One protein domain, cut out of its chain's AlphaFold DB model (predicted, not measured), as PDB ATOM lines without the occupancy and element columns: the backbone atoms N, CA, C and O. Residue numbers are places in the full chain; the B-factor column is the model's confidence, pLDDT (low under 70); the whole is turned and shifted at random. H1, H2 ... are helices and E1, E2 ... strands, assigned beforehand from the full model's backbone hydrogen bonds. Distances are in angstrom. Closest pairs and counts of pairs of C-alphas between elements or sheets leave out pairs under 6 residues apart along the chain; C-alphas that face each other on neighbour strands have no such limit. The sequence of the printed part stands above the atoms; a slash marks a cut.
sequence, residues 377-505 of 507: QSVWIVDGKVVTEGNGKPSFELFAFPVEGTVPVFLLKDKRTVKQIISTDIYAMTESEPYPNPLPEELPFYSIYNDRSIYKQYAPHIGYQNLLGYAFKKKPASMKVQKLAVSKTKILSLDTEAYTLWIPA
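AT A GLANCE: This is residues 377 to 505 of the 507 residues of an uncharacterized protein of Pontiella sulfatireligans (UniProt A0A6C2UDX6). Two small sheets, E2 E1 E3 and E8 E4 E5 E10, lie partly face to face with their strands crossed, and a long thin arm, the strand pair E6 and E7 with the short helix H1 beyond it, reaches away from them. A third small pair, E9 and E11, packs with E11 on E3 and E8. The printed part has 129 residues with eleven named strands and two named helices, in the order E1 E2 E3 E4 E5 E6 H1 E7 E8 E9 E10 H2 E11; the class is mostly strand, though named elements hold 62 residues, under half. The four-stranded sheet is mixed and the other three are antiparallel. The whole is loose, with a radius of gyration of the C-alphas of 17.9 A and spans of 62 by 41 by 20 A.

HOW THE PARTS SIT: Start at E1, residues 377 to 382, which forms a hairpin with E2, residues 385 to 387; look for N 380 and O 387, 2.9 A apart. E1 pairs over residues 377 to 379 with E3, residues 396 to 399, where N 377 and O 398 are 2.9 A apart. Next, E4, residues 406 to 414, forms a hairpin with E5, residues 420 to 423, with N 412 and O 421 at 2.8 A. Then E6, residues 432 to 435, is antiparallel to E7, residues 452 to 455, with N 435 and O 452 at 2.8 A; H1, residues 446 to 449, comes between them in the chain. E8, residues 462 to 472, is antiparallel to E4, with N 409 and O 469 at 2.8 A, and bends by 72 degrees at residue 469. E10, residues 492 to 494, is parallel to E5, with N 493 and O 420 at 3.0 A. The sheets E8 E4 E5 E10 and E2 E1 E3 form a sandwich, two sheets face to face, their strands at 46 degrees; the closest C-alphas of E3 and E8 are those of Phe 399 and Tyr 470, 4.8 A. E9, residues 481 to 483, is antiparallel to E11, residues 502 to 504, with N 482 and O 503 at 2.9 A. H2, residues 497 to 500, is at the level of E8 E4 E5 E10. Both helices are too short for an O i to N i+4 pair; each has its one O i to N i+3 pair within range.

IN THESE COORDINATES: Find C-alpha 377 at (17.668, 15.098, 56.665), where E1 begins its 16.2 A. E4 spans 25.2 A and E8 24.9 A. E11 ends at C-alpha 504, (25.505, 14.088, 50.736).

THE WHOLE: The C-alphas farthest apart, of Gly 392 and Glu 442, are 62.9 A apart. The printed part has no cut, no link is long, and no printed residue is under 70 in pLDDT.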
ATOM      1  N   GLN A 377      18.515  15.965  55.863       95.19
ATOM      2  CA  GLN A 377      17.668  15.098  56.665       95.19
ATOM      3  C   GLN A 377      18.492  13.908  57.152       95.19
ATOM      4  O   GLN A 377      18.951  13.077  56.364       95.19
ATOM      5  N   SER A 378      18.655  13.825  58.466       95.44
ATOM      6  CA  SER A 378      19.338  12.717  59.126       95.44
ATOM      7  C   SER A 378      18.486  11.449  59.122       95.44
ATOM      8  O   SER A 378      17.266  11.509  59.324       95.44
ATOM      9  N   VAL A 379      19.136  10.302  58.922       95.12
ATOM     10  CA  VAL A 379      18.520   8.972  58.980       95.12
ATOM     11  C   VAL A 379      19.374   8.045  59.842       95.12
ATOM     12  O   VAL A 379      20.591   7.942  59.667       95.12
ATOM     13  N   TRP A 380      18.731   7.330  60.762       94.19
ATOM     14  CA  TRP A 380      19.361   6.341  61.631       94.19
ATOM     15  C   TRP A 380      18.821   4.946  61.332       94.19
ATOM     16  O   TRP A 380      17.654   4.763  60.981       94.19
ATOM     17  N   ILE A 381      19.683   3.952  61.519       93.38
ATOM     18  CA  ILE A 381      19.318   2.541  61.535       93.38
ATOM     19  C   ILE A 381      19.537   2.031  62.957       93.38
ATOM     20  O   ILE A 381      20.676   1.872  63.394       93.38
ATOM     21  N   VAL A 382      18.442   1.771  63.667       90.62
ATOM     22  CA  VAL A 382      18.446   1.278  65.051       90.62
ATOM     23  C   VAL A 382      17.809  -0.105  65.061       90.62
ATOM     24  O   VAL A 382      16.696  -0.281  64.569       90.62
ATOM     25  N   ASP A 383      18.544  -1.109  65.541       88.75
ATOM     26  CA  ASP A 383      18.122  -2.518  65.545       88.75
ATOM     27  C   ASP A 383      17.622  -3.012  64.174       88.75
ATOM     28  O   ASP A 383      16.658  -3.770  64.054       88.75
ATOM     29  N   GLY A 384      18.276  -2.540  63.108       88.19
ATOM     30  CA  GLY A 384      17.941  -2.865  61.722       88.19
ATOM     31  C   GLY A 384      16.709  -2.148  61.162       88.19
ATOM     32  O   GLY A 384      16.351  -2.424  60.020       88.19
ATOM     33  N   LYS A 385      16.073  -1.244  61.916       91.06
ATOM     34  CA  LYS A 385      14.928  -0.438  61.471       91.06
ATOM     35  C   LYS A 385      15.352   0.984  61.138       91.06
ATOM     36  O   LYS A 385      16.158   1.576  61.850       91.06
ATOM     37  N   VAL A 386      14.765   1.538  60.084       94.38
ATOM     38  CA  VAL A 386      14.997   2.928  59.678       94.38
ATOM     39  C   VAL A 386      14.139   3.873  60.518       94.38
ATOM     40  O   VAL A 386      12.921   3.695  60.593       94.38
ATOM     41  N   VAL A 387      14.767   4.893  61.105       92.25
ATOM     42  CA  VAL A 387      14.111   5.994  61.825       92.25
ATOM     43  C   VAL A 387      14.710   7.335  61.402       92.25
ATOM     44  O   VAL A 387      15.854   7.411  60.955       92.25
ATOM     45  N   THR A 388      13.931   8.405  61.524       90.38
ATOM     46  CA  THR A 388      14.328   9.769  61.114       90.38
ATOM     47  C   THR A 388      14.325  10.767  62.261       90.38
ATOM     48  O   THR A 388      14.477  11.964  62.050       90.38
ATOM     49  N   GLU A 389      14.185  10.244  63.474       86.44
ATOM     50  CA  GLU A 389      14.407  10.922  64.738       86.44
ATOM     51  C   GLU A 389      15.310  10.002  65.558       86.44
ATOM     52  O   GLU A 389      15.084   8.788  65.615       86.44
ATOM     53  N   GLY A 390      16.372  10.549  66.139       83.06
ATOM     54  CA  GLY A 390      17.368   9.748  66.832       83.06
ATOM     55  C   GLY A 390      18.420  10.592  67.535       83.06
ATOM     56  O   GLY A 390      18.543  11.794  67.304       83.06
ATOM     57  N   ASN A 391      19.187   9.932  68.399       81.56
ATOM     58  CA  ASN A 391      20.306  10.525  69.122       81.56
ATOM     59  C   ASN A 391      21.636  10.023  68.550       81.56
ATOM     60  O   ASN A 391      21.744   8.885  68.091       81.56
ATOM     61  N   GLY A 392      22.674  10.855  68.635       86.62
ATOM     62  CA  GLY A 392      24.015  10.512  68.161       86.62
ATOM     63  C   GLY A 392      24.178  10.611  66.641       86.62
ATOM     64  O   GLY A 392      23.368  11.222  65.944       86.62
ATOM     65  N   LYS A 393      25.268  10.031  66.125       90.50
ATOM     66  CA  LYS A 393      25.649  10.149  64.711       90.50
ATOM     67  C   LYS A 393      24.638   9.417  63.807       90.50
ATOM     68  O   LYS A 393      24.399   8.231  64.045       90.50
ATOM     69  N   PRO A 394      24.077  10.072  62.770       93.62
ATOM     70  CA  PRO A 394      23.193   9.405  61.820       93.62
ATOM     71  C   PRO A 394      23.935   8.322  61.033       93.62
ATOM     72  O   PRO A 394      25.145   8.406  60.811       93.62
ATOM     73  N   SER A 395      23.198   7.304  60.589       93.81
ATOM     74  CA  SER A 395      23.732   6.265  59.703       93.81
ATOM     75  C   SER A 395      24.073   6.840  58.329       93.81
ATOM     76  O   SER A 395      25.079   6.453  57.738       93.81
ATOM     77  N   PHE A 396      23.254   7.771  57.840       95.12
ATOM     78  CA  PHE A 396      23.508   8.583  56.653       95.12
ATOM     79  C   PHE A 396      22.611   9.830  56.660       95.12
ATOM     80  O   PHE A 396      21.675   9.935  57.454       95.12
ATOM     81  N   GLU A 397      22.892  10.770  55.764       95.81
ATOM     82  CA  GLU A 397      22.065  11.955  55.531       95.81
ATOM     83  C   GLU A 397      21.549  11.948  54.091       95.81
ATOM     84  O   GLU A 397      22.222  11.462  53.181       95.81
ATOM     85  N   LEU A 398      20.360  12.503  53.889       97.12
ATOM     86  CA  LEU A 398      19.759  12.784  52.586       97.12
ATOM     87  C   LEU A 398      19.578  14.298  52.428       97.12
ATOM     88  O   LEU A 398      19.658  15.044  53.408       97.12
ATOM     89  N   PHE A 399      19.318  14.774  51.211       97.56
ATOM     90  CA  PHE A 399      18.812  16.140  51.050       97.56
ATOM     91  C   PHE A 399      17.411  16.209  51.661       97.56
ATOM     92  O   PHE A 399      16.610  15.293  51.477       97.56
ATOM     93  N   ALA A 400      17.124  17.257  52.432       97.38
ATOM     94  CA  ALA A 400      15.793  17.402  53.025       97.38
ATOM     95  C   ALA A 400      14.746  17.807  51.973       97.38
ATOM     96  O   ALA A 400      13.595  17.392  52.066       97.38
ATOM     97  N   PHE A 401      15.153  18.576  50.960       97.94
ATOM     98  CA  PHE A 401      14.276  19.175  49.953       97.94
ATOM     99  C   PHE A 401      14.596  18.655  48.540       97.94
ATOM    100  O   PHE A 401      15.717  18.172  48.328       97.94
ATOM    101  N   PRO A 402      13.648  18.748  47.585       97.38
ATOM    102  CA  PRO A 402      13.854  18.347  46.197       97.38
ATOM    103  C   PRO A 402      14.763  19.346  45.474       97.38
ATOM    104  O   PRO A 402      14.319  20.304  44.848       97.38
ATOM    105  N   VAL A 403      16.070  19.126  45.585       95.62
ATOM    106  CA  VAL A 403      17.080  19.840  44.796       95.62
ATOM    107  C   VAL A 403      16.999  19.360  43.346       95.62
ATOM    108  O   VAL A 403      16.716  18.183  43.100       95.62
ATOM    109  N   GLU A 404      17.296  20.233  42.387       93.75
ATOM    110  CA  GLU A 404      17.348  19.880  40.964       93.75
ATOM    111  C   GLU A 404      18.154  18.589  40.719       93.75
ATOM    112  O   GLU A 404      19.266  18.425  41.224       93.75
ATOM    113  N   GLY A 405      17.585  17.646  39.961       94.06
ATOM    114  CA  GLY A 405      18.207  16.356  39.636       94.06
ATOM    115  C   GLY A 405      18.158  15.297  40.748       94.06
ATOM    116  O   GLY A 405      18.691  14.192  40.569       94.06
ATOM    117  N   THR A 406      17.537  15.603  41.890       97.50
ATOM    118  CA  THR A 406      17.261  14.618  42.941       97.50
ATOM    119  C   THR A 406      15.905  13.947  42.757       97.50
ATOM    120  O   THR A 406      15.025  14.446  42.067       97.50
ATOM    121  N   VAL A 407      15.748  12.781  43.378       97.94
ATOM    122  CA  VAL A 407      14.495  12.026  43.448       97.94
ATOM    123  C   VAL A 407      14.175  11.684  44.902       97.94
ATOM    124  O   VAL A 407      15.105  11.536  45.709       97.94
ATOM    125  N   PRO A 408      12.887  11.551  45.259       98.56
ATOM    126  CA  PRO A 408      12.496  11.181  46.609       98.56
ATOM    127  C   PRO A 408      12.940   9.755  46.943       98.56
ATOM    128  O   PRO A 408      12.891   8.845  46.117       98.56
ATOM    129  N   VAL A 409      13.361   9.560  48.189       98.62
ATOM    130  CA  VAL A 409      13.765   8.270  48.746       98.62
ATOM    131  C   VAL A 409      12.724   7.842  49.770       98.62
ATOM    132  O   VAL A 409      12.550   8.472  50.815       98.62
ATOM    133  N   PHE A 410      12.037   6.746  49.486       98.56
ATOM    134  CA  PHE A 410      10.940   6.228  50.287       98.56
ATOM    135  C   PHE A 410      11.381   5.069  51.172       98.56
ATOM    136  O   PHE A 410      12.252   4.276  50.816       98.56
ATOM    137  N   LEU A 411      10.711   4.938  52.313       98.19
ATOM    138  CA  LEU A 411      10.705   3.733  53.126       98.19
ATOM    139  C   LEU A 411       9.376   3.013  52.919       98.19
ATOM    140  O   LEU A 411       8.311   3.514  53.290       98.19
ATOM    141  N   LEU A 412       9.454   1.812  52.367       98.00
ATOM    142  CA  LEU A 412       8.325   0.919  52.173       98.00
ATOM    143  C   LEU A 412       8.422  -0.267  53.137       98.00
ATOM    144  O   LEU A 412       9.503  -0.603  53.620       98.00
ATOM    145  N   LYS A 413       7.293  -0.912  53.428       96.81
ATOM    146  CA  LYS A 413       7.213  -2.122  54.248       96.81
ATOM    147  C   LYS A 413       6.309  -3.158  53.596       96.81
ATOM    148  O   LYS A 413       5.134  -2.879  53.373       96.81
ATOM    149  N   ASP A 414       6.817  -4.362  53.372       95.62
ATOM    150  CA  ASP A 414       5.964  -5.504  53.047       95.62
ATOM    151  C   ASP A 414       5.335  -6.015  54.347       95.62
ATOM    152  O   ASP A 414       6.015  -6.560  55.217       95.62
ATOM    153  N   LYS A 415       4.025  -5.832  54.512       94.50
ATOM    154  CA  LYS A 415       3.299  -6.228  55.727       94.50
ATOM    155  C   LYS A 415       3.203  -7.745  55.902       94.50
ATOM    156  O   LYS A 415       2.997  -8.184  57.028       94.50
ATOM    157  N   ARG A 416       3.406  -8.544  54.846       93.75
ATOM    158  CA  ARG A 416       3.412 -10.018  54.922       93.75
ATOM    159  C   ARG A 416       4.681 -10.534  55.589       93.75
ATOM    160  O   ARG A 416       4.643 -11.502  56.337       93.75
ATOM    161  N   THR A 417       5.812  -9.881  55.312       94.06
ATOM    162  CA  THR A 417       7.143 -10.312  55.782       94.06
ATOM    163  C   THR A 417       7.761  -9.379  56.818       94.06
ATOM    164  O   THR A 417       8.852  -9.655  57.306       94.06
ATOM    165  N   VAL A 418       7.092  -8.261  57.111       91.50
ATOM    166  CA  VAL A 418       7.536  -7.112  57.918       91.50
ATOM    167  C   VAL A 418       8.842  -6.444  57.469       91.50
ATOM    168  O   VAL A 418       9.328  -5.551  58.165       91.50
ATOM    169  N   LYS A 419       9.389  -6.826  56.308       94.00
ATOM    170  CA  LYS A 419      10.627  -6.265  55.755       94.00
ATOM    171  C   LYS A 419      10.425  -4.829  55.290       94.00
ATOM    172  O   LYS A 419       9.427  -4.519  54.646       94.00
ATOM    173  N   GLN A 420      11.402  -3.985  55.593       95.62
ATOM    174  CA  GLN A 420      11.529  -2.624  55.102       95.62
ATOM    175  C   GLN A 420      12.408  -2.575  53.849       95.62
ATOM    176  O   GLN A 420      13.427  -3.267  53.759       95.62
ATOM    177  N   ILE A 421      12.023  -1.728  52.901       95.56
ATOM    178  CA  ILE A 421      12.753  -1.482  51.660       95.56
ATOM    179  C   ILE A 421      12.950   0.025  51.516       95.56
ATOM    180  O   ILE A 421      11.987   0.781  51.625       95.56
ATOM    181  N   ILE A 422      14.188   0.454  51.282       97.44
ATOM    182  CA  ILE A 422      14.487   1.822  50.846       97.44
ATOM    183  C   ILE A 422      14.495   1.830  49.317       97.44
ATOM    184  O   ILE A 422      15.229   1.041  48.717       97.44
ATOM    185  N   SER A 423      13.689   2.693  48.700       97.06
ATOM    186  CA  SER A 423      13.476   2.725  47.246       97.06
ATOM    187  C   SER A 423      13.247   4.145  46.732       97.06
ATOM    188  O   SER A 423      12.713   4.980  47.458       97.06
ATOM    189  N   THR A 424      13.608   4.406  45.477       97.00
ATOM    190  CA  THR A 424      13.154   5.587  44.717       97.00
ATOM    191  C   THR A 424      11.904   5.314  43.892       97.00
ATOM    192  O   THR A 424      11.191   6.251  43.546       97.00
ATOM    193  N   ASP A 425      11.593   4.045  43.618       96.25
ATOM    194  CA  ASP A 425      10.305   3.649  43.058       96.25
ATOM    195  C   ASP A 425       9.316   3.385  44.198       96.25
ATOM    196  O   ASP A 425       9.391   2.363  44.891       96.25
ATOM    197  N   ILE A 426       8.374   4.310  44.400       96.69
ATOM    198  CA  ILE A 426       7.277   4.136  45.364       96.69
ATOM    199  C   ILE A 426       6.367   2.953  44.991       96.69
ATOM    200  O   ILE A 426       5.698   2.393  45.860       96.69
ATOM    201  N   TYR A 427       6.410   2.504  43.732       96.00
ATOM    202  CA  TYR A 427       5.695   1.332  43.235       96.00
ATOM    203  C   TYR A 427       6.484   0.021  43.354       96.00
ATOM    204  O   TYR A 427       5.962  -1.005  42.931       96.00
ATOM    205  N   ALA A 428       7.674  -0.013  43.968       95.19
ATOM    206  CA  ALA A 428       8.555  -1.194  43.970       95.19
ATOM    207  C   ALA A 428       7.923  -2.505  44.497       95.19
ATOM    208  O   ALA A 428       8.407  -3.594  44.202       95.19
ATOM    209  N   MET A 429       6.847  -2.427  45.292       94.25
ATOM    210  CA  MET A 429       6.107  -3.597  45.805       94.25
ATOM    211  C   MET A 429       4.711  -3.768  45.181       94.25
ATOM    212  O   MET A 429       3.922  -4.591  45.656       94.25
ATOM    213  N   THR A 430       4.395  -2.963  44.167       93.06
ATOM    214  CA  THR A 430       3.093  -2.935  43.500       93.06
ATOM    215  C   THR A 430       2.965  -4.097  42.533       93.06
ATOM    216  O   THR A 430       3.830  -4.336  41.694       93.06
ATOM    217  N   GLU A 431       1.847  -4.806  42.636       91.81
ATOM    218  CA  GLU A 431       1.448  -5.786  41.636       91.81
ATOM    219  C   GLU A 431       0.990  -5.056  40.373       91.81
ATOM    220  O   GLU A 431       0.291  -4.040  40.448       91.81
ATOM    221  N   SER A 432       1.386  -5.580  39.217       92.75
ATOM    222  CA  SER A 432       0.983  -5.040  37.925       92.75
ATOM    223  C   SER A 432       0.546  -6.145  36.979       92.75
ATOM    224  O   SER A 432       0.972  -7.294  37.105       92.75
ATOM    225  N   GLU A 433      -0.333  -5.790  36.052       93.38
ATOM    226  CA  GLU A 433      -0.805  -6.676  34.993       93.38
ATOM    227  C   GLU A 433      -0.887  -5.899  33.676       93.38
ATOM    228  O   GLU A 433      -1.266  -4.723  33.705       93.38
ATOM    229  N   PRO A 434      -0.523  -6.509  32.532       95.81
ATOM    230  CA  PRO A 434      -0.644  -5.857  31.236       95.81
ATOM    231  C   PRO A 434      -2.075  -5.395  30.974       95.81
ATOM    232  O   PRO A 434      -3.036  -6.091  31.310       95.81
ATOM    233  N   TYR A 435      -2.205  -4.241  30.335       93.50
ATOM    234  CA  TYR A 435      -3.481  -3.668  29.957       93.50
ATOM    235  C   TYR A 435      -3.521  -3.440  28.443       93.50
ATOM    236  O   TYR A 435      -2.777  -2.593  27.943       93.50
ATOM    237  N   PRO A 436      -4.346  -4.198  27.696       93.62
ATOM    238  CA  PRO A 436      -4.457  -4.008  26.258       93.62
ATOM    239  C   PRO A 436      -5.077  -2.642  25.971       93.62
ATOM    240  O   PRO A 436      -6.035  -2.255  26.638       93.62
ATOM    241  N   ASN A 437      -4.548  -1.929  24.976       95.81
ATOM    242  CA  ASN A 437      -5.097  -0.642  24.572       95.81
ATOM    243  C   ASN A 437      -6.514  -0.845  23.993       95.81
ATOM    244  O   ASN A 437      -6.645  -1.505  22.962       95.81
ATOM    245  N   PRO A 438      -7.573  -0.325  24.642       94.31
ATOM    246  CA  PRO A 438      -8.952  -0.517  24.201       94.31
ATOM    247  C   PRO A 438      -9.348   0.406  23.039       94.31
ATOM    248  O   PRO A 438     -10.465   0.293  22.541       94.31
ATOM    249  N   LEU A 439      -8.484   1.349  22.659       96.44
ATOM    250  CA  LEU A 439      -8.763   2.343  21.630       96.44
ATOM    251  C   LEU A 439      -8.585   1.759  20.214       96.44
ATOM    252  O   LEU A 439      -7.721   0.906  20.019       96.44
ATOM    253  N   PRO A 440      -9.338   2.241  19.213       96.06
ATOM    254  CA  PRO A 440      -9.078   1.934  17.808       96.06
ATOM    255  C   PRO A 440      -7.681   2.387  17.341       96.06
ATOM    256  O   PRO A 440      -7.233   3.487  17.680       96.06
ATOM    257  N   GLU A 441      -6.996   1.554  16.550       96.75
ATOM    258  CA  GLU A 441      -5.612   1.786  16.084       96.75
ATOM    259  C   GLU A 441      -5.477   3.002  15.156       96.75
ATOM    260  O   GLU A 441      -4.414   3.617  15.074       96.75
ATOM    261  N   GLU A 442      -6.556   3.370  14.466       96.25
ATOM    262  CA  GLU A 442      -6.621   4.514  13.557       96.25
ATOM    263  C   GLU A 442      -6.599   5.873  14.269       96.25
ATOM    264  O   GLU A 442      -6.428   6.908  13.617       96.25
ATOM    265  N   LEU A 443      -6.779   5.900  15.593       96.44
ATOM    266  CA  LEU A 443      -6.764   7.148  16.342       96.44
ATOM    267  C   LEU A 443      -5.342   7.728  16.392       96.44
ATOM    268  O   LEU A 443      -4.396   7.023  16.750       96.44
ATOM    269  N   PRO A 444      -5.165   9.039  16.137       95.38
ATOM    270  CA  PRO A 444      -3.838   9.660  16.079       95.38
ATOM    271  C   PRO A 444      -3.072   9.593  17.411       95.38
ATOM    272  O   PRO A 444      -1.850   9.719  17.431       95.38
ATOM    273  N   PHE A 445      -3.779   9.369  18.520       94.69
ATOM    274  CA  PHE A 445      -3.232   9.235  19.870       94.69
ATOM    275  C   PHE A 445      -3.180   7.785  20.375       94.69
ATOM    276  O   PHE A 445      -2.845   7.569  21.537       94.69
ATOM    277  N   TYR A 446      -3.481   6.782  19.537       96.06
ATOM    278  CA  TYR A 446      -3.479   5.366  19.929       96.06
ATOM    279  C   TYR A 446      -2.165   4.960  20.618       96.06
ATOM    280  O   TYR A 446      -2.177   4.410  21.717       96.06
ATOM    281  N   SER A 447      -1.025   5.326  20.024       95.19
ATOM    282  CA  SER A 447       0.311   4.961  20.518       95.19
ATOM    283  C   SER A 447       0.638   5.476  21.925       95.19
ATOM    284  O   SER A 447       1.449   4.860  22.613       95.19
ATOM    285  N   ILE A 448      -0.020   6.545  22.392       93.19
ATOM    286  CA  ILE A 448       0.164   7.092  23.746       93.19
ATOM    287  C   ILE A 448      -0.221   6.053  24.809       93.19
ATOM    288  O   ILE A 448       0.382   6.003  25.884       93.19
ATOM    289  N   TYR A 449      -1.201   5.199  24.510       94.19
ATOM    290  CA  TYR A 449      -1.799   4.262  25.462       94.19
ATOM    291  C   TYR A 449      -1.396   2.798  25.213       94.19
ATOM    292  O   TYR A 449      -1.969   1.896  25.826       94.19
ATOM    293  N   ASN A 450      -0.391   2.553  24.365       93.62
ATOM    294  CA  ASN A 450       0.171   1.220  24.133       93.62
ATOM    295  C   ASN A 450       1.118   0.770  25.250       93.62
ATOM    296  O   ASN A 450       1.665   1.588  25.989       93.62
ATOM    297  N   ASP A 451       1.308  -0.550  25.346       92.56
ATOM    298  CA  ASP A 451       2.269  -1.206  26.248       92.56
ATOM    299  C   ASP A 451       2.128  -0.787  27.718       92.56
ATOM    300  O   ASP A 451       3.094  -0.641  28.472       92.56
ATOM    301  N   ARG A 452       0.878  -0.577  28.128       95.00
ATOM    302  CA  ARG A 452       0.517  -0.135  29.467       95.00
ATOM    303  C   ARG A 452       0.289  -1.312  30.410       95.00
ATOM    304  O   ARG A 452      -0.082  -2.409  30.002       95.00
ATOM    305  N   SER A 453       0.453  -1.041  31.701       95.50
ATOM    306  CA  SER A 453       0.139  -1.976  32.779       95.50
ATOM    307  C   SER A 453      -0.731  -1.287  33.813       95.50
ATOM    308  O   SER A 453      -0.486  -0.135  34.161       95.50
ATOM    309  N   ILE A 454      -1.722  -2.000  34.339       93.06
ATOM    310  CA  ILE A 454      -2.452  -1.564  35.526       93.06
ATOM    311  C   ILE A 454      -1.527  -1.681  36.735       93.06
ATOM    312  O   ILE A 454      -0.844  -2.694  36.899       93.06
ATOM    313  N   TYR A 455      -1.559  -0.681  37.613       92.00
ATOM    314  CA  TYR A 455      -0.869  -0.705  38.900       92.00
ATOM    315  C   TYR A 455      -1.875  -0.877  40.045       92.00
ATOM    316  O   TYR A 455      -2.882  -0.175  40.113       92.00
ATOM    317  N   LYS A 456      -1.613  -1.822  40.957       90.12
ATOM    318  CA  LYS A 456      -2.439  -2.092  42.152       90.12
ATOM    319  C   LYS A 456      -1.795  -1.501  43.409       90.12
ATOM    320  O   LYS A 456      -1.499  -2.209  44.372       90.12
ATOM    321  N   GLN A 457      -1.539  -0.195  43.412       90.25
ATOM    322  CA  GLN A 457      -0.831   0.492  44.505       90.25
ATOM    323  C   GLN A 457      -1.594   0.495  45.841       90.25
ATOM    324  O   GLN A 457      -1.015   0.694  46.907       90.25
ATOM    325  N   TYR A 458      -2.892   0.216  45.794       89.12
ATOM    326  CA  TYR A 458      -3.771   0.052  46.950       89.12
ATOM    327  C   TYR A 458      -3.704  -1.351  47.583       89.12
ATOM    328  O   TYR A 458      -4.495  -1.666  48.473       89.12
ATOM    329  N   ALA A 459      -2.787  -2.221  47.141       88.12
ATOM    330  CA  ALA A 459      -2.688  -3.577  47.666       88.12
ATOM    331  C   ALA A 459      -2.363  -3.589  49.179       88.12
ATOM    332  O   ALA A 459      -1.442  -2.904  49.641       88.12
ATOM    333  N   PRO A 460      -3.084  -4.389  49.991       88.12
ATOM    334  CA  PRO A 460      -3.040  -4.288  51.450       88.12
ATOM    335  C   PRO A 460      -1.687  -4.686  52.050       88.12
ATOM    336  O   PRO A 460      -1.361  -4.228  53.152       88.12
ATOM    337  N   HIS A 461      -0.880  -5.493  51.346       92.12
ATOM    338  CA  HIS A 461       0.464  -5.876  51.790       92.12
ATOM    339  C   HIS A 461       1.464  -4.723  51.750       92.12
ATOM    340  O   HIS A 461       2.509  -4.824  52.390       92.12
ATOM    341  N   ILE A 462       1.166  -3.632  51.047       95.00
ATOM    342  CA  ILE A 462       2.077  -2.499  50.899       95.00
ATOM    343  C   ILE A 462       1.883  -1.533  52.070       95.00
ATOM    344  O   ILE A 462       0.780  -1.079  52.384       95.00
ATOM    345  N   GLY A 463       2.969  -1.240  52.777       96.38
ATOM    346  CA  GLY A 463       3.046  -0.184  53.776       96.38
ATOM    347  C   GLY A 463       3.922   0.956  53.281       96.38
ATOM    348  O   GLY A 463       5.140   0.831  53.291       96.38
ATOM    349  N   TYR A 464       3.317   2.080  52.917       97.56
ATOM    350  CA  TYR A 464       4.022   3.337  52.667       97.56
ATOM    351  C   TYR A 464       4.391   3.943  54.022       97.56
ATOM    352  O   TYR A 464       3.516   4.419  54.741       97.56
ATOM    353  N   GLN A 465       5.643   3.787  54.457       96.75
ATOM    354  CA  GLN A 465       6.032   4.142  55.826       96.75
ATOM    355  C   GLN A 465       6.543   5.564  55.927       96.75
ATOM    356  O   GLN A 465       6.288   6.208  56.940       96.75
ATOM    357  N   ASN A 466       7.358   5.999  54.959       97.81
ATOM    358  CA  ASN A 466       8.069   7.250  55.133       97.81
ATOM    359  C   ASN A 466       8.652   7.874  53.863       97.81
ATOM    360  O   ASN A 466       9.066   7.154  52.957       97.81
ATOM    361  N   LEU A 467       8.784   9.203  53.865       98.62
ATOM    362  CA  LEU A 467       9.660   9.949  52.958       98.62
ATOM    363  C   LEU A 467      10.957  10.252  53.706       98.62
ATOM    364  O   LEU A 467      10.966  11.046  54.643       98.62
ATOM    365  N   LEU A 468      12.049   9.595  53.327       98.25
ATOM    366  CA  LEU A 468      13.326   9.712  54.029       98.25
ATOM    367  C   LEU A 468      14.102  10.974  53.650       98.25
ATOM    368  O   LEU A 468      14.937  11.395  54.440       98.25
ATOM    369  N   GLY A 469      13.839  11.553  52.481       98.25
ATOM    370  CA  GLY A 469      14.557  12.695  51.920       98.25
ATOM    371  C   GLY A 469      14.739  12.515  50.418       98.25
ATOM    372  O   GLY A 469      13.983  11.775  49.791       98.25
ATOM    373  N   TYR A 470      15.763  13.155  49.868       98.62
ATOM    374  CA  TYR A 470      16.063  13.180  48.442       98.62
ATOM    375  C   TYR A 470      17.518  12.789  48.168       98.62
ATOM    376  O   TYR A 470      18.410  13.017  48.994       98.62
ATOM    377  N   ALA A 471      17.765  12.188  47.004       98.00
ATOM    378  CA  ALA A 471      19.094  11.782  46.546       98.00
ATOM    379  C   ALA A 471      19.221  11.917  45.027       98.00
ATOM    380  O   ALA A 471      18.232  11.830  44.307       98.00
ATOM    381  N   PHE A 472      20.438  12.082  44.516       97.12
ATOM    382  CA  PHE A 472      20.655  12.128  43.073       97.12
ATOM    383  C   PHE A 472      20.695  10.723  42.461       97.12
ATOM    384  O   PHE A 472      21.403   9.845  42.963       97.12
ATOM    385  N   LYS A 473      20.036  10.534  41.310       92.94
ATOM    386  CA  LYS A 473      20.207   9.329  40.471       92.94
ATOM    387  C   LYS A 473      21.569   9.300  39.766       92.94
ATOM    388  O   LYS A 473      22.151   8.239  39.559       92.94
ATOM    389  N   LYS A 474      22.099  10.471  39.395       93.81
ATOM    390  CA  LYS A 474      23.392  10.638  38.708       93.81
ATOM    391  C   LYS A 474      24.345  11.444  39.579       93.81
ATOM    392  O   LYS A 474      23.920  12.369  40.253       93.81
ATOM    393  N   LYS A 475      25.641  11.127  39.557       94.88
ATOM    394  CA  LYS A 475      26.628  11.868  40.352       94.88
ATOM    395  C   LYS A 475      26.682  13.340  39.895       94.88
ATOM    396  O   LYS A 475      27.068  13.564  38.747       94.88
ATOM    397  N   PRO A 476      26.374  14.334  40.750       93.12
ATOM    398  CA  PRO A 476      26.583  15.740  40.413       93.12
ATOM    399  C   PRO A 476      28.078  16.060  40.256       93.12
ATOM    400  O   PRO A 476      28.919  15.537  40.990       93.12
ATOM    401  N   ALA A 477      28.415  16.940  39.308       89.62
ATOM    402  CA  ALA A 477      29.803  17.309  39.011       89.62
ATOM    403  C   ALA A 477      30.428  18.228  40.077       89.62
ATOM    404  O   ALA A 477      31.609  18.104  40.393       89.62
ATOM    405  N   SER A 478      29.634  19.138  40.641       86.88
ATOM    406  CA  SER A 478      30.088  20.240  41.499       86.88
ATOM    407  C   SER A 478      29.909  19.990  43.001       86.88
ATOM    408  O   SER A 478      30.230  20.863  43.806       86.88
ATOM    409  N   MET A 479      29.417  18.813  43.411       90.50
ATOM    410  CA  MET A 479      29.031  18.552  44.801       90.50
ATOM    411  C   MET A 479      29.749  17.344  45.407       90.50
ATOM    412  O   MET A 479      29.895  16.292  44.782       90.50
ATOM    413  N   LYS A 480      30.165  17.478  46.674       92.88
ATOM    414  CA  LYS A 480      30.701  16.362  47.460       92.88
ATOM    415  C   LYS A 480      29.571  15.418  47.864       92.88
ATOM    416  O   LYS A 480      28.835  15.671  48.816       92.88
ATOM    417  N   VAL A 481      29.472  14.317  47.136       95.88
ATOM    418  CA  VAL A 481      28.502  13.245  47.360       95.88
ATOM    419  C   VAL A 481      29.200  11.896  47.511       95.88
ATOM    420  O   VAL A 481      30.322  11.700  47.037       95.88
ATOM    421  N   GLN A 482      28.508  10.946  48.126       95.75
ATOM    422  CA  GLN A 482      28.914   9.546  48.236       95.75
ATOM    423  C   GLN A 482      27.761   8.633  47.814       95.75
ATOM    424  O   GLN A 482      26.613   9.067  47.777       95.75
ATOM    425  N   LYS A 483      28.047   7.368  47.492       96.06
ATOM    426  CA  LYS A 483      26.978   6.404  47.213       96.06
ATOM    427  C   LYS A 483      26.214   6.060  48.490       96.06
ATOM    428  O   LYS A 483      26.831   5.910  49.545       96.06
ATOM    429  N   LEU A 484      24.899   5.882  48.379       95.06
ATOM    430  CA  LEU A 484      24.104   5.315  49.461       95.06
ATOM    431  C   LEU A 484      24.596   3.892  49.748       95.06
ATOM    432  O   LEU A 484      24.607   3.028  48.872       95.06
ATOM    433  N   ALA A 485      24.994   3.656  50.993       90.06
ATOM    434  CA  ALA A 485      25.427   2.354  51.464       90.06
ATOM    435  C   ALA A 485      24.659   2.008  52.738       90.06
ATOM    436  O   ALA A 485      24.804   2.663  53.767       90.06
ATOM    437  N   VAL A 486      23.841   0.960  52.659       87.75
ATOM    438  CA  VAL A 486      23.099   0.417  53.797       87.75
ATOM    439  C   VAL A 486      23.381  -1.073  53.871       87.75
ATOM    440  O   VAL A 486      23.155  -1.808  52.909       87.75
ATOM    441  N   SER A 487      23.884  -1.535  55.016       83.88
ATOM    442  CA  SER A 487      24.093  -2.961  55.246       83.88
ATOM    443  C   SER A 487      22.749  -3.683  55.239       83.88
ATOM    444  O   SER A 487      21.872  -3.396  56.054       83.88
ATOM    445  N   LYS A 488      22.590  -4.644  54.324       82.31
ATOM    446  CA  LYS A 488      21.406  -5.502  54.273       82.31
ATOM    447  C   LYS A 488      21.273  -6.269  55.588       82.31
ATOM    448  O   LYS A 488      22.218  -6.921  56.030       82.31
ATOM    449  N   THR A 489      20.089  -6.227  56.185       86.25
ATOM    450  CA  THR A 489      19.760  -7.000  57.387       86.25
ATOM    451  C   THR A 489      18.644  -7.997  57.080       86.25
ATOM    452  O   THR A 489      18.152  -8.087  55.953       86.25
ATOM    453  N   LYS A 490      18.210  -8.768  58.084       82.81
ATOM    454  CA  LYS A 490      17.034  -9.644  57.942       82.81
ATOM    455  C   LYS A 490      15.746  -8.864  57.644       82.81
ATOM    456  O   LYS A 490      14.836  -9.430  57.040       82.81
ATOM    457  N   ILE A 491      15.675  -7.600  58.068       89.12
ATOM    458  CA  ILE A 491      14.460  -6.775  58.041       89.12
ATOM    459  C   ILE A 491      14.592  -5.504  57.198       89.12
ATOM    460  O   ILE A 491      13.597  -4.811  57.045       89.12
ATOM    461  N   LEU A 492      15.770  -5.204  56.646       92.88
ATOM    462  CA  LEU A 492      16.026  -4.020  55.826       92.88
ATOM    463  C   LEU A 492      16.830  -4.386  54.579       92.88
ATOM    464  O   LEU A 492      17.871  -5.045  54.666       92.88
ATOM    465  N   SER A 493      16.373  -3.906  53.430       92.44
ATOM    466  CA  SER A 493      17.102  -3.970  52.165       92.44
ATOM    467  C   SER A 493      17.001  -2.662  51.387       92.44
ATOM    468  O   SER A 493      16.067  -1.885  51.570       92.44
ATOM    469  N   LEU A 494      17.959  -2.444  50.490       92.31
ATOM    470  CA  LEU A 494      17.834  -1.461  49.419       92.31
ATOM    471  C   LEU A 494      17.181  -2.131  48.208       92.31
ATOM    472  O   LEU A 494      17.519  -3.278  47.890       92.31
ATOM    473  N   ASP A 495      16.271  -1.416  47.555       92.75
ATOM    474  CA  ASP A 495      15.864  -1.733  46.191       92.75
ATOM    475  C   ASP A 495      17.058  -1.598  45.220       92.75
ATOM    476  O   ASP A 495      18.052  -0.932  45.527       92.75
ATOM    477  N   THR A 496      16.988  -2.249  44.058       87.75
ATOM    478  CA  THR A 496      18.078  -2.270  43.068       87.75
ATOM    479  C   THR A 496      18.499  -0.861  42.648       87.75
ATOM    480  O   THR A 496      19.700  -0.576  42.592       87.75
ATOM    481  N   GLU A 497      17.544   0.046  42.426       87.94
ATOM    482  CA  GLU A 497      17.853   1.426  42.039       87.94
ATOM    483  C   GLU A 497      18.532   2.203  43.174       87.94
ATOM    484  O   GLU A 497      19.428   3.019  42.935       87.94
ATOM    485  N   ALA A 498      18.187   1.888  44.427       90.44
ATOM    486  CA  ALA A 498      18.693   2.594  45.597       90.44
ATOM    487  C   ALA A 498      20.213   2.426  45.808       90.44
ATOM    488  O   ALA A 498      20.855   3.312  46.374       90.44
ATOM    489  N   TYR A 499      20.829   1.351  45.294       88.62
ATOM    490  CA  TYR A 499      22.294   1.166  45.326       88.62
ATOM    491  C   TYR A 499      23.063   2.150  44.431       88.62
ATOM    492  O   TYR A 499      24.287   2.280  44.545       88.62
ATOM    493  N   THR A 500      22.373   2.814  43.503       92.62
ATOM    494  CA  THR A 500      22.990   3.744  42.547       92.62
ATOM    495  C   THR A 500      22.931   5.200  43.001       92.62
ATOM    496  O   THR A 500      23.585   6.049  42.393       92.62
ATOM    497  N   LEU A 501      22.208   5.478  44.090       96.44
ATOM    498  CA  LEU A 501      21.943   6.831  44.558       96.44
ATOM    499  C   LEU A 501      23.182   7.503  45.130       96.44
ATOM    500  O   LEU A 501      23.985   6.888  45.838       96.44
ATOM    501  N   TRP A 502      23.276   8.803  44.874       97.50
ATOM    502  CA  TRP A 502      24.290   9.682  45.431       97.50
ATOM    503  C   TRP A 502      23.661  10.600  46.473       97.50
ATOM    504  O   TRP A 502      22.744  11.372  46.188       97.50
ATOM    505  N   ILE A 503      24.181  10.504  47.688       97.06
ATOM    506  CA  ILE A 503      23.731  11.233  48.870       97.06
ATOM    507  C   ILE A 503      24.816  12.224  49.309       97.06
ATOM    508  O   ILE A 503      25.977  12.066  48.911       97.06
ATOM    509  N   PRO A 504      24.492  13.235  50.130       95.31
ATOM    510  CA  PRO A 504      25.505  14.088  50.736       95.31
ATOM    511  C   PRO A 504      26.630  13.276  51.391       95.31
ATOM    512  O   PRO A 504      26.381  12.290  52.091       95.31
ATOM    513  N   ALA A 505      27.881  13.680  51.162       92.31
ATOM    514  CA  ALA A 505      28.999  13.121  51.914       92.31
ATOM    515  C   ALA A 505      28.861  13.497  53.399       92.31
ATOM    516  O   ALA A 505      28.478  14.627  53.712       92.31
TER     517      ALA A 505